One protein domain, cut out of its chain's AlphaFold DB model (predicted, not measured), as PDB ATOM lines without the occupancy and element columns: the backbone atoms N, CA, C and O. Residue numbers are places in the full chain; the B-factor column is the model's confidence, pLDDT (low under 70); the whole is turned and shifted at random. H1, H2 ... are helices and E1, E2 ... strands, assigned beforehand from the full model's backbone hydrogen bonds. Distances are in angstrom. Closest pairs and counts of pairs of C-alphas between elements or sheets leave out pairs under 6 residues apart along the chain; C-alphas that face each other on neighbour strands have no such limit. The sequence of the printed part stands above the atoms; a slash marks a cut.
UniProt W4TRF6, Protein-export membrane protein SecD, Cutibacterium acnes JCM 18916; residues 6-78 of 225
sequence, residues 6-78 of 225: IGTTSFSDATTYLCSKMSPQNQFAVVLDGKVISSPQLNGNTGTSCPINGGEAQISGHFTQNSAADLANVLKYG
ATOM      1  N   ILE A   6       8.218   4.649  15.716       87.25
ATOM      2  CA  ILE A   6       6.927   4.502  16.411       87.25
ATOM      3  C   ILE A   6       5.886   5.498  15.866       87.25
ATOM      4  O   ILE A   6       4.737   5.145  15.612       87.25
ATOM      5  N   GLY A   7       6.287   6.749  15.638       84.62
ATOM      6  CA  GLY A   7       5.426   7.782  15.071       84.62
ATOM      7  C   GLY A   7       5.023   7.476  13.632       84.62
ATOM      8  O   GLY A   7       3.884   7.743  13.264       84.62
ATOM      9  N   THR A   8       5.903   6.859  12.833       85.81
ATOM     10  CA  THR A   8       5.563   6.435  11.465       85.81
ATOM     11  C   THR A   8       4.430   5.412  11.447       85.81
ATOM     12  O   THR A   8       3.505   5.559  10.650       85.81
ATOM     13  N   THR A   9       4.444   4.429  12.355       86.50
ATOM     14  CA  THR A   9       3.393   3.406  12.433       86.50
ATOM     15  C   THR A   9       2.080   3.997  12.934       86.50
ATOM     16  O   THR A   9       1.055   3.840  12.281       86.50
ATOM     17  N   SER A  10       2.110   4.781  14.019       87.25
ATOM     18  CA  SER A  10       0.895   5.412  14.557       87.25
ATOM     19  C   SER A  10       0.262   6.401  13.576       87.25
ATOM     20  O   SER A  10      -0.962   6.487  13.476       87.25
ATOM     21  N   PHE A  11       1.084   7.141  12.827       86.00
ATOM     22  CA  PHE A  11       0.606   8.060  11.801       86.00
ATOM     23  C   PHE A  11      -0.005   7.315  10.608       86.00
ATOM     24  O   PHE A  11      -1.072   7.700  10.129       86.00
ATOM     25  N   SER A  12       0.618   6.220  10.164       85.31
ATOM     26  CA  SER A  12       0.087   5.347   9.111       85.31
ATOM     27  C   SER A  12      -1.281   4.764   9.484       85.31
ATOM     28  O   SER A  12      -2.222   4.837   8.689       85.31
ATOM     29  N   ASP A  13      -1.432   4.261  10.711       87.38
ATOM     30  CA  ASP A  13      -2.689   3.679  11.198       87.38
ATOM     31  C   ASP A  13      -3.811   4.729  11.268       87.38
ATOM     32  O   ASP A  13      -4.921   4.503  10.776       87.38
ATOM     33  N   ALA A  14      -3.509   5.918  11.805       86.50
ATOM     34  CA  ALA A  14      -4.462   7.027  11.880       86.50
ATOM     35  C   ALA A  14      -4.898   7.509  10.488       86.50
ATOM     36  O   ALA A  14      -6.086   7.739  10.244       86.50
ATOM     37  N   THR A  15      -3.952   7.621   9.553       84.81
ATOM     38  CA  THR A  15      -4.239   8.035   8.172       84.81
ATOM     39  C   THR A  15      -5.090   6.983   7.455       84.81
ATOM     40  O   THR A  15      -6.060   7.333   6.788       84.81
ATOM     41  N   THR A  16      -4.788   5.694   7.647       84.94
ATOM     42  CA  THR A  16      -5.566   4.572   7.090       84.94
ATOM     43  C   THR A  16      -7.013   4.598   7.579       84.94
ATOM     44  O   THR A  16      -7.944   4.444   6.786       84.94
ATOM     45  N   TYR A  17      -7.222   4.864   8.871       85.06
ATOM     46  CA  TYR A  17      -8.560   4.994   9.439       85.06
ATOM     47  C   TYR A  17      -9.337   6.171   8.831       85.06
ATOM     48  O   TYR A  17     -10.480   5.996   8.404       85.06
ATOM     49  N   LEU A  18      -8.726   7.355   8.745       83.31
ATOM     50  CA  LEU A  18      -9.383   8.565   8.234       83.31
ATOM     51  C   LEU A  18      -9.714   8.484   6.744       83.31
ATOM     52  O   LEU A  18     -10.748   8.993   6.317       83.31
ATOM     53  N   CYS A  19      -8.896   7.780   5.968       81.19
ATOM     54  CA  CYS A  19      -9.161   7.531   4.558       81.19
ATOM     55  C   CYS A  19     -10.412   6.682   4.291       81.19
ATOM     56  O   CYS A  19     -11.006   6.789   3.222       81.19
ATOM     57  N   SER A  20     -10.822   5.838   5.243       81.06
ATOM     58  CA  SER A  20     -12.051   5.036   5.124       81.06
ATOM     59  C   SER A  20     -13.334   5.846   5.369       81.06
ATOM     60  O   SER A  20     -14.440   5.334   5.190       81.06
ATOM     61  N   LYS A  21     -13.207   7.106   5.810       82.62
ATOM     62  CA  LYS A  21     -14.329   7.980   6.163       82.62
ATOM     63  C   LYS A  21     -14.682   8.923   5.017       82.62
ATOM     64  O   LYS A  21     -13.847   9.308   4.208       82.62
ATOM     65  N   MET A  22     -15.952   9.319   4.969       78.44
ATOM     66  CA  MET A  22     -16.459  10.300   4.010       78.44
ATOM     67  C   MET A  22     -16.296  11.724   4.561       78.44
ATOM     68  O   MET A  22     -16.341  11.933   5.777       78.44
ATOM     69  N   SER A  23     -16.132  12.709   3.676       77.56
ATOM     70  CA  SER A  23     -16.116  14.130   4.058       77.56
ATOM     71  C   SER A  23     -17.381  14.487   4.856       77.56
ATOM     72  O   SER A  23     -18.469  14.068   4.452       77.56
ATOM     73  N   PRO A  24     -17.285  15.226   5.981       76.75
ATOM     74  CA  PRO A  24     -16.125  15.977   6.491       76.75
ATOM     75  C   PRO A  24     -15.225  15.213   7.482       76.75
ATOM     76  O   PRO A  24     -14.280  15.784   8.018       76.75
ATOM     77  N   GLN A  25     -15.492  13.932   7.748       79.75
ATOM     78  CA  GLN A  25     -14.797  13.146   8.784       79.75
ATOM     79  C   GLN A  25     -13.404  12.645   8.360       79.75
ATOM     80  O   GLN A  25     -12.742  11.942   9.117       79.75
ATOM     81  N   ASN A  26     -12.954  12.995   7.157       81.38
ATOM     82  CA  ASN A  26     -11.673  12.594   6.577       81.38
ATOM     83  C   ASN A  26     -10.588  13.685   6.693       81.38
ATOM     84  O   ASN A  26      -9.659  13.744   5.886       81.38
ATOM     85  N   GLN A  27     -10.728  14.585   7.667       82.38
ATOM     86  CA  GLN A  27      -9.786  15.668   7.944       82.38
ATOM     87  C   GLN A  27      -8.826  15.287   9.071       82.38
ATOM     88  O   GLN A  27      -9.244  14.745  10.093       82.38
ATOM     89  N   PHE A  28      -7.546  15.621   8.905       83.69
ATOM     90  CA  PHE A  28      -6.540  15.476   9.955       83.69
ATOM     91  C   PHE A  28      -6.151  16.860  10.479       83.69
ATOM     92  O   PHE A  28      -5.434  17.599   9.809       83.69
ATOM     93  N   ALA A  29      -6.648  17.240  11.655       85.25
ATOM     94  CA  ALA A  29      -6.347  18.542  12.246       85.25
ATOM     95  C   ALA A  29      -4.998  18.522  12.983       85.25
ATOM     96  O   ALA A  29      -4.795  17.739  13.910       85.25
ATOM     97  N   VAL A  30      -4.095  19.426  12.602       84.50
ATOM     98  CA  VAL A  30      -2.831  19.680  13.301       84.50
ATOM     99  C   VAL A  30      -3.046  20.836  14.273       84.50
ATOM    100  O   VAL A  30      -3.282  21.974  13.855       84.50
ATOM    101  N   VAL A  31      -2.983  20.536  15.569       85.62
ATOM    102  CA  VAL A  31      -3.241  21.488  16.658       85.62
ATOM    103  C   VAL A  31      -1.942  21.800  17.391       85.62
ATOM    104  O   VAL A  31      -1.194  20.887  17.733       85.62
ATOM    105  N   LEU A  32      -1.696  23.084  17.647       84.12
ATOM    106  CA  LEU A  32      -0.583  23.580  18.453       84.12
ATOM    107  C   LEU A  32      -1.145  24.524  19.521       84.12
ATOM    108  O   LEU A  32      -1.891  25.442  19.182       84.12
ATOM    109  N   ASP A  33      -0.849  24.258  20.794       81.06
ATOM    110  CA  ASP A  33      -1.308  25.050  21.950       81.06
ATOM    111  C   ASP A  33      -2.821  25.352  21.948       81.06
ATOM    112  O   ASP A  33      -3.274  26.452  22.252       81.06
ATOM    113  N   GLY A  34      -3.630  24.364  21.546       80.50
ATOM    114  CA  GLY A  34      -5.091  24.485  21.476       80.50
ATOM    115  C   GLY A  34      -5.632  25.209  20.235       80.50
ATOM    116  O   GLY A  34      -6.848  25.309  20.078       80.50
ATOM    117  N   LYS A  35      -4.772  25.667  19.315       82.75
ATOM    118  CA  LYS A  35      -5.166  26.297  18.047       82.75
ATOM    119  C   LYS A  35      -4.929  25.367  16.857       82.75
ATOM    120  O   LYS A  35      -3.848  24.804  16.695       82.75
ATOM    121  N   VAL A  36      -5.928  25.232  15.984       84.44
ATOM    122  CA  VAL A  36      -5.802  24.473  14.727       84.44
ATOM    123  C   VAL A  36      -4.961  25.284  13.739       84.44
ATOM    124  O   VAL A  36      -5.351  26.383  13.346       84.44
ATOM    125  N   ILE A  37      -3.804  24.750  13.349       82.94
ATOM    126  CA  ILE A  37      -2.870  25.400  12.416       82.94
ATOM    127  C   ILE A  37      -3.151  24.984  10.969       82.94
ATOM    128  O   ILE A  37      -3.051  25.802  10.058       82.94
ATOM    129  N   SER A  38      -3.513  23.719  10.745       81.75
ATOM    130  CA  SER A  38      -3.895  23.208   9.425       81.75
ATOM    131  C   SER A  38      -4.819  21.998   9.568       81.75
ATOM    132  O   SER A  38      -4.689  21.225  10.516       81.75
ATOM    133  N   SER A  39      -5.755  21.838   8.634       83.00
ATOM    134  CA  SER A  39      -6.711  20.724   8.590       83.00
ATOM    135  C   SER A  39      -6.836  20.163   7.166       83.00
ATOM    136  O   SER A  39      -7.866  20.363   6.510       83.00
ATOM    137  N   PRO A  40      -5.784  19.514   6.632       77.06
ATOM    138  CA  PRO A  40      -5.833  18.884   5.318       77.06
ATOM    139  C   PRO A  40      -6.880  17.763   5.258       77.06
ATOM    140  O   PRO A  40      -7.074  17.009   6.217       77.06
ATOM    141  N   GLN A  41      -7.536  17.639   4.102       77.06
ATOM    142  CA  GLN A  41      -8.406  16.507   3.780       77.06
ATOM    143  C   GLN A  41      -7.581  15.366   3.185       77.06
ATOM    144  O   GLN A  41      -6.811  15.571   2.247       77.06
ATOM    145  N   LEU A  42      -7.769  14.158   3.707       72.31
ATOM    146  CA  LEU A  42      -7.137  12.945   3.202       72.31
ATOM    147  C   LEU A  42      -8.044  12.330   2.128       72.31
ATOM    148  O   LEU A  42      -8.943  11.545   2.425       72.31
ATOM    149  N   ASN A  43      -7.821  12.722   0.871       63.72
ATOM    150  CA  ASN A  43      -8.569  12.227  -0.287       63.72
ATOM    151  C   ASN A  43      -7.606  11.534  -1.261       63.72
ATOM    152  O   ASN A  43      -6.629  12.147  -1.689       63.72
ATOM    153  N   GLY A  44      -7.931  10.317  -1.712       53.28
ATOM    154  CA  GLY A  44      -7.128   9.593  -2.715       53.28
ATOM    155  C   GLY A  44      -6.967  10.320  -4.063       53.28
ATOM    156  O   GLY A  44      -6.036  10.026  -4.803       53.28
ATOM    157  N   ASN A  45      -7.823  11.307  -4.358       42.97
ATOM    158  CA  ASN A  45      -7.809  12.084  -5.605       42.97
ATOM    159  C   ASN A  45      -7.094  13.447  -5.511       42.97
ATOM    160  O   ASN A  45      -7.031  14.162  -6.508       42.97
ATOM    161  N   THR A  46      -6.572  13.849  -4.347       41.00
ATOM    162  CA  THR A  46      -6.026  15.207  -4.145       41.00
ATOM    163  C   THR A  46      -4.566  15.151  -3.705       41.00
ATOM    164  O   THR A  46      -4.240  15.573  -2.604       41.00
ATOM    165  N   GLY A  47      -3.687  14.568  -4.536       48.75
ATOM    166  CA  GLY A  47      -2.214  14.648  -4.426       48.75
ATOM    167  C   GLY A  47      -1.572  14.169  -3.113       48.75
ATOM    168  O   GLY A  47      -0.355  14.211  -2.976       48.75
ATOM    169  N   THR A  48      -2.377  13.712  -2.158       55.25
ATOM    170  CA  THR A  48      -1.988  13.311  -0.812       55.25
ATOM    171  C   THR A  48      -2.124  11.801  -0.774       55.25
ATOM    172  O   THR A  48      -3.231  11.267  -0.836       55.25
ATOM    173  N   SER A  49      -0.987  11.109  -0.765       57.84
ATOM    174  CA  SER A  49      -0.923   9.649  -0.800       57.84
ATOM    175  C   SER A  49      -1.653   9.064   0.406       57.84
ATOM    176  O   SER A  49      -1.183   9.185   1.532       57.84
ATOM    177  N   CYS A  50      -2.805   8.449   0.176       66.69
ATOM    178  CA  CYS A  50      -3.560   7.749   1.199       66.69
ATOM    179  C   CYS A  50      -3.355   6.231   1.031       66.69
ATOM    180  O   CYS A  50      -3.663   5.723  -0.051       66.69
ATOM    181  N   PRO A  51      -2.894   5.488   2.059       68.69
ATOM    182  CA  PRO A  51      -2.357   5.939   3.352       68.69
ATOM    183  C   PRO A  51      -0.915   6.486   3.259       68.69
ATOM    184  O   PRO A  51      -0.143   6.104   2.377       68.69
ATOM    185  N   ILE A  52      -0.531   7.381   4.182       74.94
ATOM    186  CA  ILE A  52       0.828   7.945   4.248       74.94
ATOM    187  C   ILE A  52       1.735   6.982   5.027       74.94
ATOM    188  O   ILE A  52       1.844   7.059   6.249       74.94
ATOM    189  N   ASN A  53       2.422   6.097   4.304       75.69
ATOM    190  CA  ASN A  53       3.322   5.091   4.892       75.69
ATOM    191  C   ASN A  53       4.780   5.574   5.032       75.69
ATOM    192  O   ASN A  53       5.601   4.909   5.655       75.69
ATOM    193  N   GLY A  54       5.129   6.716   4.427       72.12
ATOM    194  CA  GLY A  54       6.519   7.169   4.280       72.12
ATOM    195  C   GLY A  54       7.142   7.807   5.522       72.12
ATOM    196  O   GLY A  54       8.309   8.182   5.483       72.12
ATOM    197  N   GLY A  55       6.386   7.990   6.608       72.88
ATOM    198  CA  GLY A  55       6.896   8.649   7.814       72.88
ATOM    199  C   GLY A  55       7.258  10.128   7.645       72.88
ATOM    200  O   GLY A  55       7.801  10.751   8.559       72.88
ATOM    201  N   GLU A  56       6.949  10.694   6.483       77.62
ATOM    202  CA  GLU A  56       7.119  12.098   6.162       77.62
ATOM    203  C   GLU A  56       5.742  12.747   6.089       77.62
ATOM    204  O   GLU A  56       4.839  12.256   5.416       77.62
ATOM    205  N   ALA A  57       5.583  13.862   6.790       77.94
ATOM    206  CA  ALA A  57       4.379  14.668   6.710       77.94
ATOM    207  C   ALA A  57       4.726  16.106   6.338       77.94
ATOM    208  O   ALA A  57       5.775  16.645   6.713       77.94
ATOM    209  N   GLN A  58       3.835  16.731   5.585       77.94
ATOM    210  CA  GLN A  58       3.980  18.096   5.117       77.94
ATOM    211  C   GLN A  58       2.762  18.891   5.565       77.94
ATOM    212  O   GLN A  58       1.628  18.505   5.303       77.94
ATOM    213  N   ILE A  59       3.011  20.005   6.248       77.81
ATOM    214  CA  ILE A  59       1.970  20.971   6.584       77.81
ATOM    215  C   ILE A  59       1.967  21.996   5.454       77.81
ATOM    216  O   ILE A  59       2.950  22.710   5.259       77.81
ATOM    217  N   SER A  60       0.889  22.025   4.679       73.06
ATOM    218  CA  SER A  60       0.667  22.994   3.607       73.06
ATOM    219  C   SER A  60      -0.430  23.985   4.003       73.06
ATOM    220  O   SER A  60      -1.300  23.688   4.828       73.06
ATOM    221  N   GLY A  61      -0.344  25.205   3.466       75.94
ATOM    222  CA  GLY A  61      -1.240  26.313   3.787       75.94
ATOM    223  C   GLY A  61      -0.670  27.664   3.348       75.94
ATOM    224  O   GLY A  61       0.337  27.726   2.644       75.94
ATOM    225  N   HIS A  62      -1.305  28.749   3.790       77.50
ATOM    226  CA  HIS A  62      -0.883  30.125   3.509       77.50
ATOM    227  C   HIS A  62       0.207  30.578   4.496       77.50
ATOM    228  O   HIS A  62      -0.034  31.431   5.348       77.50
ATOM    229  N   PHE A  63       1.398  29.981   4.413       81.25
ATOM    230  CA  PHE A  63       2.537  30.351   5.263       81.25
ATOM    231  C   PHE A  63       3.507  31.276   4.524       81.25
ATOM    232  O   PHE A  63       3.844  31.047   3.364       81.25
ATOM    233  N   THR A  64       3.999  32.304   5.215       88.12
ATOM    234  CA  THR A  64       5.175  33.073   4.778       88.12
ATOM    235  C   THR A  64       6.454  32.343   5.190       88.12
ATOM    236  O   THR A  64       6.431  31.550   6.137       88.12
ATOM    237  N   GLN A  65       7.583  32.626   4.530       87.38
ATOM    238  CA  GLN A  65       8.855  31.946   4.808       87.38
ATOM    239  C   GLN A  65       9.279  32.057   6.282       87.38
ATOM    240  O   GLN A  65       9.674  31.056   6.874       87.38
ATOM    241  N   ASN A  66       9.109  33.236   6.889       88.12
ATOM    242  CA  ASN A  66       9.413  33.445   8.306       88.12
ATOM    243  C   ASN A  66       8.481  32.617   9.204       88.12
ATOM    244  O   ASN A  66       8.955  31.852  10.036       88.12
ATOM    245  N   SER A  67       7.162  32.669   8.966       86.25
ATOM    246  CA  SER A  67       6.195  31.906   9.773       86.25
ATOM    247  C   SER A  67       6.384  30.386   9.674       86.25
ATOM    248  O   SER A  67       6.169  29.668  10.648       86.25
ATOM    249  N   ALA A  68       6.817  29.888   8.510       87.44
ATOM    250  CA  ALA A  68       7.107  28.475   8.309       87.44
ATOM    251  C   ALA A  68       8.360  28.039   9.084       87.44
ATOM    252  O   ALA A  68       8.378  26.940   9.640       87.44
ATOM    253  N   ALA A  69       9.388  28.896   9.143       88.19
ATOM    254  CA  ALA A  69      10.600  28.640   9.916       88.19
ATOM    255  C   ALA A  69      10.316  28.624  11.426       88.19
ATOM    256  O   ALA A  69      10.754  27.705  12.118       88.19
ATOM    257  N   ASP A  70       9.523  29.576  11.921       88.44
ATOM    258  CA  ASP A  70       9.126  29.632  13.331       88.44
ATOM    259  C   ASP A  70       8.298  28.407  13.733       88.44
ATOM    260  O   ASP A  70       8.602  27.748  14.727       88.44
ATOM    261  N   LEU A  71       7.308  28.025  12.914       86.19
ATOM    262  CA  LEU A  71       6.514  26.818  13.149       86.19
ATOM    263  C   LEU A  71       7.388  25.554  13.149       86.19
ATOM    264  O   LEU A  71       7.214  24.678  13.997       86.19
ATOM    265  N   ALA A  72       8.352  25.456  12.229       86.31
ATOM    266  CA  ALA A  72       9.292  24.339  12.191       86.31
ATOM    267  C   ALA A  72      10.176  24.283  13.447       86.31
ATOM    268  O   ALA A  72      10.444  23.190  13.948       86.31
ATOM    269  N   ASN A  73      10.595  25.437  13.976       87.56
ATOM    270  CA  ASN A  73      11.360  25.514  15.219       87.56
ATOM    271  C   ASN A  73      10.533  25.026  16.412       87.56
ATOM    272  O   ASN A  73      11.005  24.167  17.155       87.56
ATOM    273  N   VAL A  74       9.286  25.487  16.557       86.25
ATOM    274  CA  VAL A  74       8.398  25.040  17.645       86.25
ATOM    275  C   VAL A  74       8.161  23.525  17.581       86.25
ATOM    276  O   VAL A  74       8.311  22.829  18.583       86.25
ATOM    277  N   LEU A  75       7.896  22.976  16.389       86.06
ATOM    278  CA  LEU A  75       7.712  21.530  16.205       86.06
ATOM    279  C   LEU A  75       8.992  20.712  16.452       86.06
ATOM    280  O   LEU A  75       8.901  19.549  16.840       86.06
ATOM    281  N   LYS A  76      10.179  21.291  16.230       82.81
ATOM    282  CA  LYS A  76      11.470  20.622  16.457       82.81
ATOM    283  C   LYS A  76      11.814  20.504  17.941       82.81
ATOM    284  O   LYS A  76      12.358  19.480  18.345       82.81
ATOM    285  N   TYR A  77      11.535  21.543  18.726       82.19
ATOM    286  CA  TYR A  77      11.832  21.557  20.163       82.19
ATOM    287  C   TYR A  77      10.739  20.887  21.009       82.19
ATOM    288  O   TYR A  77      11.018  20.474  22.132       82.19
ATOM    289  N   GLY A  78       9.544  20.691  20.445       77.50
ATOM    290  CA  GLY A  78       8.455  19.962  21.089       77.50
ATOM    291  C   GLY A  78       7.758  20.766  22.189       77.50
ATOM    292  O   GLY A  78       8.054  21.936  22.422       77.50
TER     293      GLY A  78
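This is residues 6 to 78 of the 225 residues of the protein "Protein-export membrane protein SecD" of Cutibacterium acnes JCM 18916 (UniProt W4TRF6). Two helices, H1 and H2, stand at opposite ends of the model, with the small strand hairpin E1 and E2 between them. A long loop, residues 39 to 64, folds back past H1 before crossing to H2. The 73 printed residues run H1, E1, E2, H2, under half of them in these elements; the sheet E1 - E2 is antiparallel and the class mixed. The whole is only just compact, close to loose, with a radius of gyration of the C-alphas of 13.0 A, spanning 35 by 27 by 24 A.

Start at H1, residues 6 to 19, which is apart from E2, residues 35 to 38, and from H2, residues 65 to 77. E1, residues 30 to 32, forms an antiparallel hairpin with E2 at 143 degrees; look for N 30 and O 38, 2.8 A apart. E1 and H2 are apart. In H1 and H2 every O i to N i+4 pair is within hydrogen-bond range.

Find C-alpha 6 at (6.927, 4.502, 16.411), where H1 begins its 20.2 A. E1 spans 6.8 A and E2 9.2 A. H2 spans 18.8 A, ending at C-alpha 77, (11.832, 21.557, 20.163).

The farthest C-alphas, Ser 20 and Asn 66, are 35.7 A apart. The printed part has no cut; E2 to H2 is a long link. Residues 43 to 51 have pLDDT under 70.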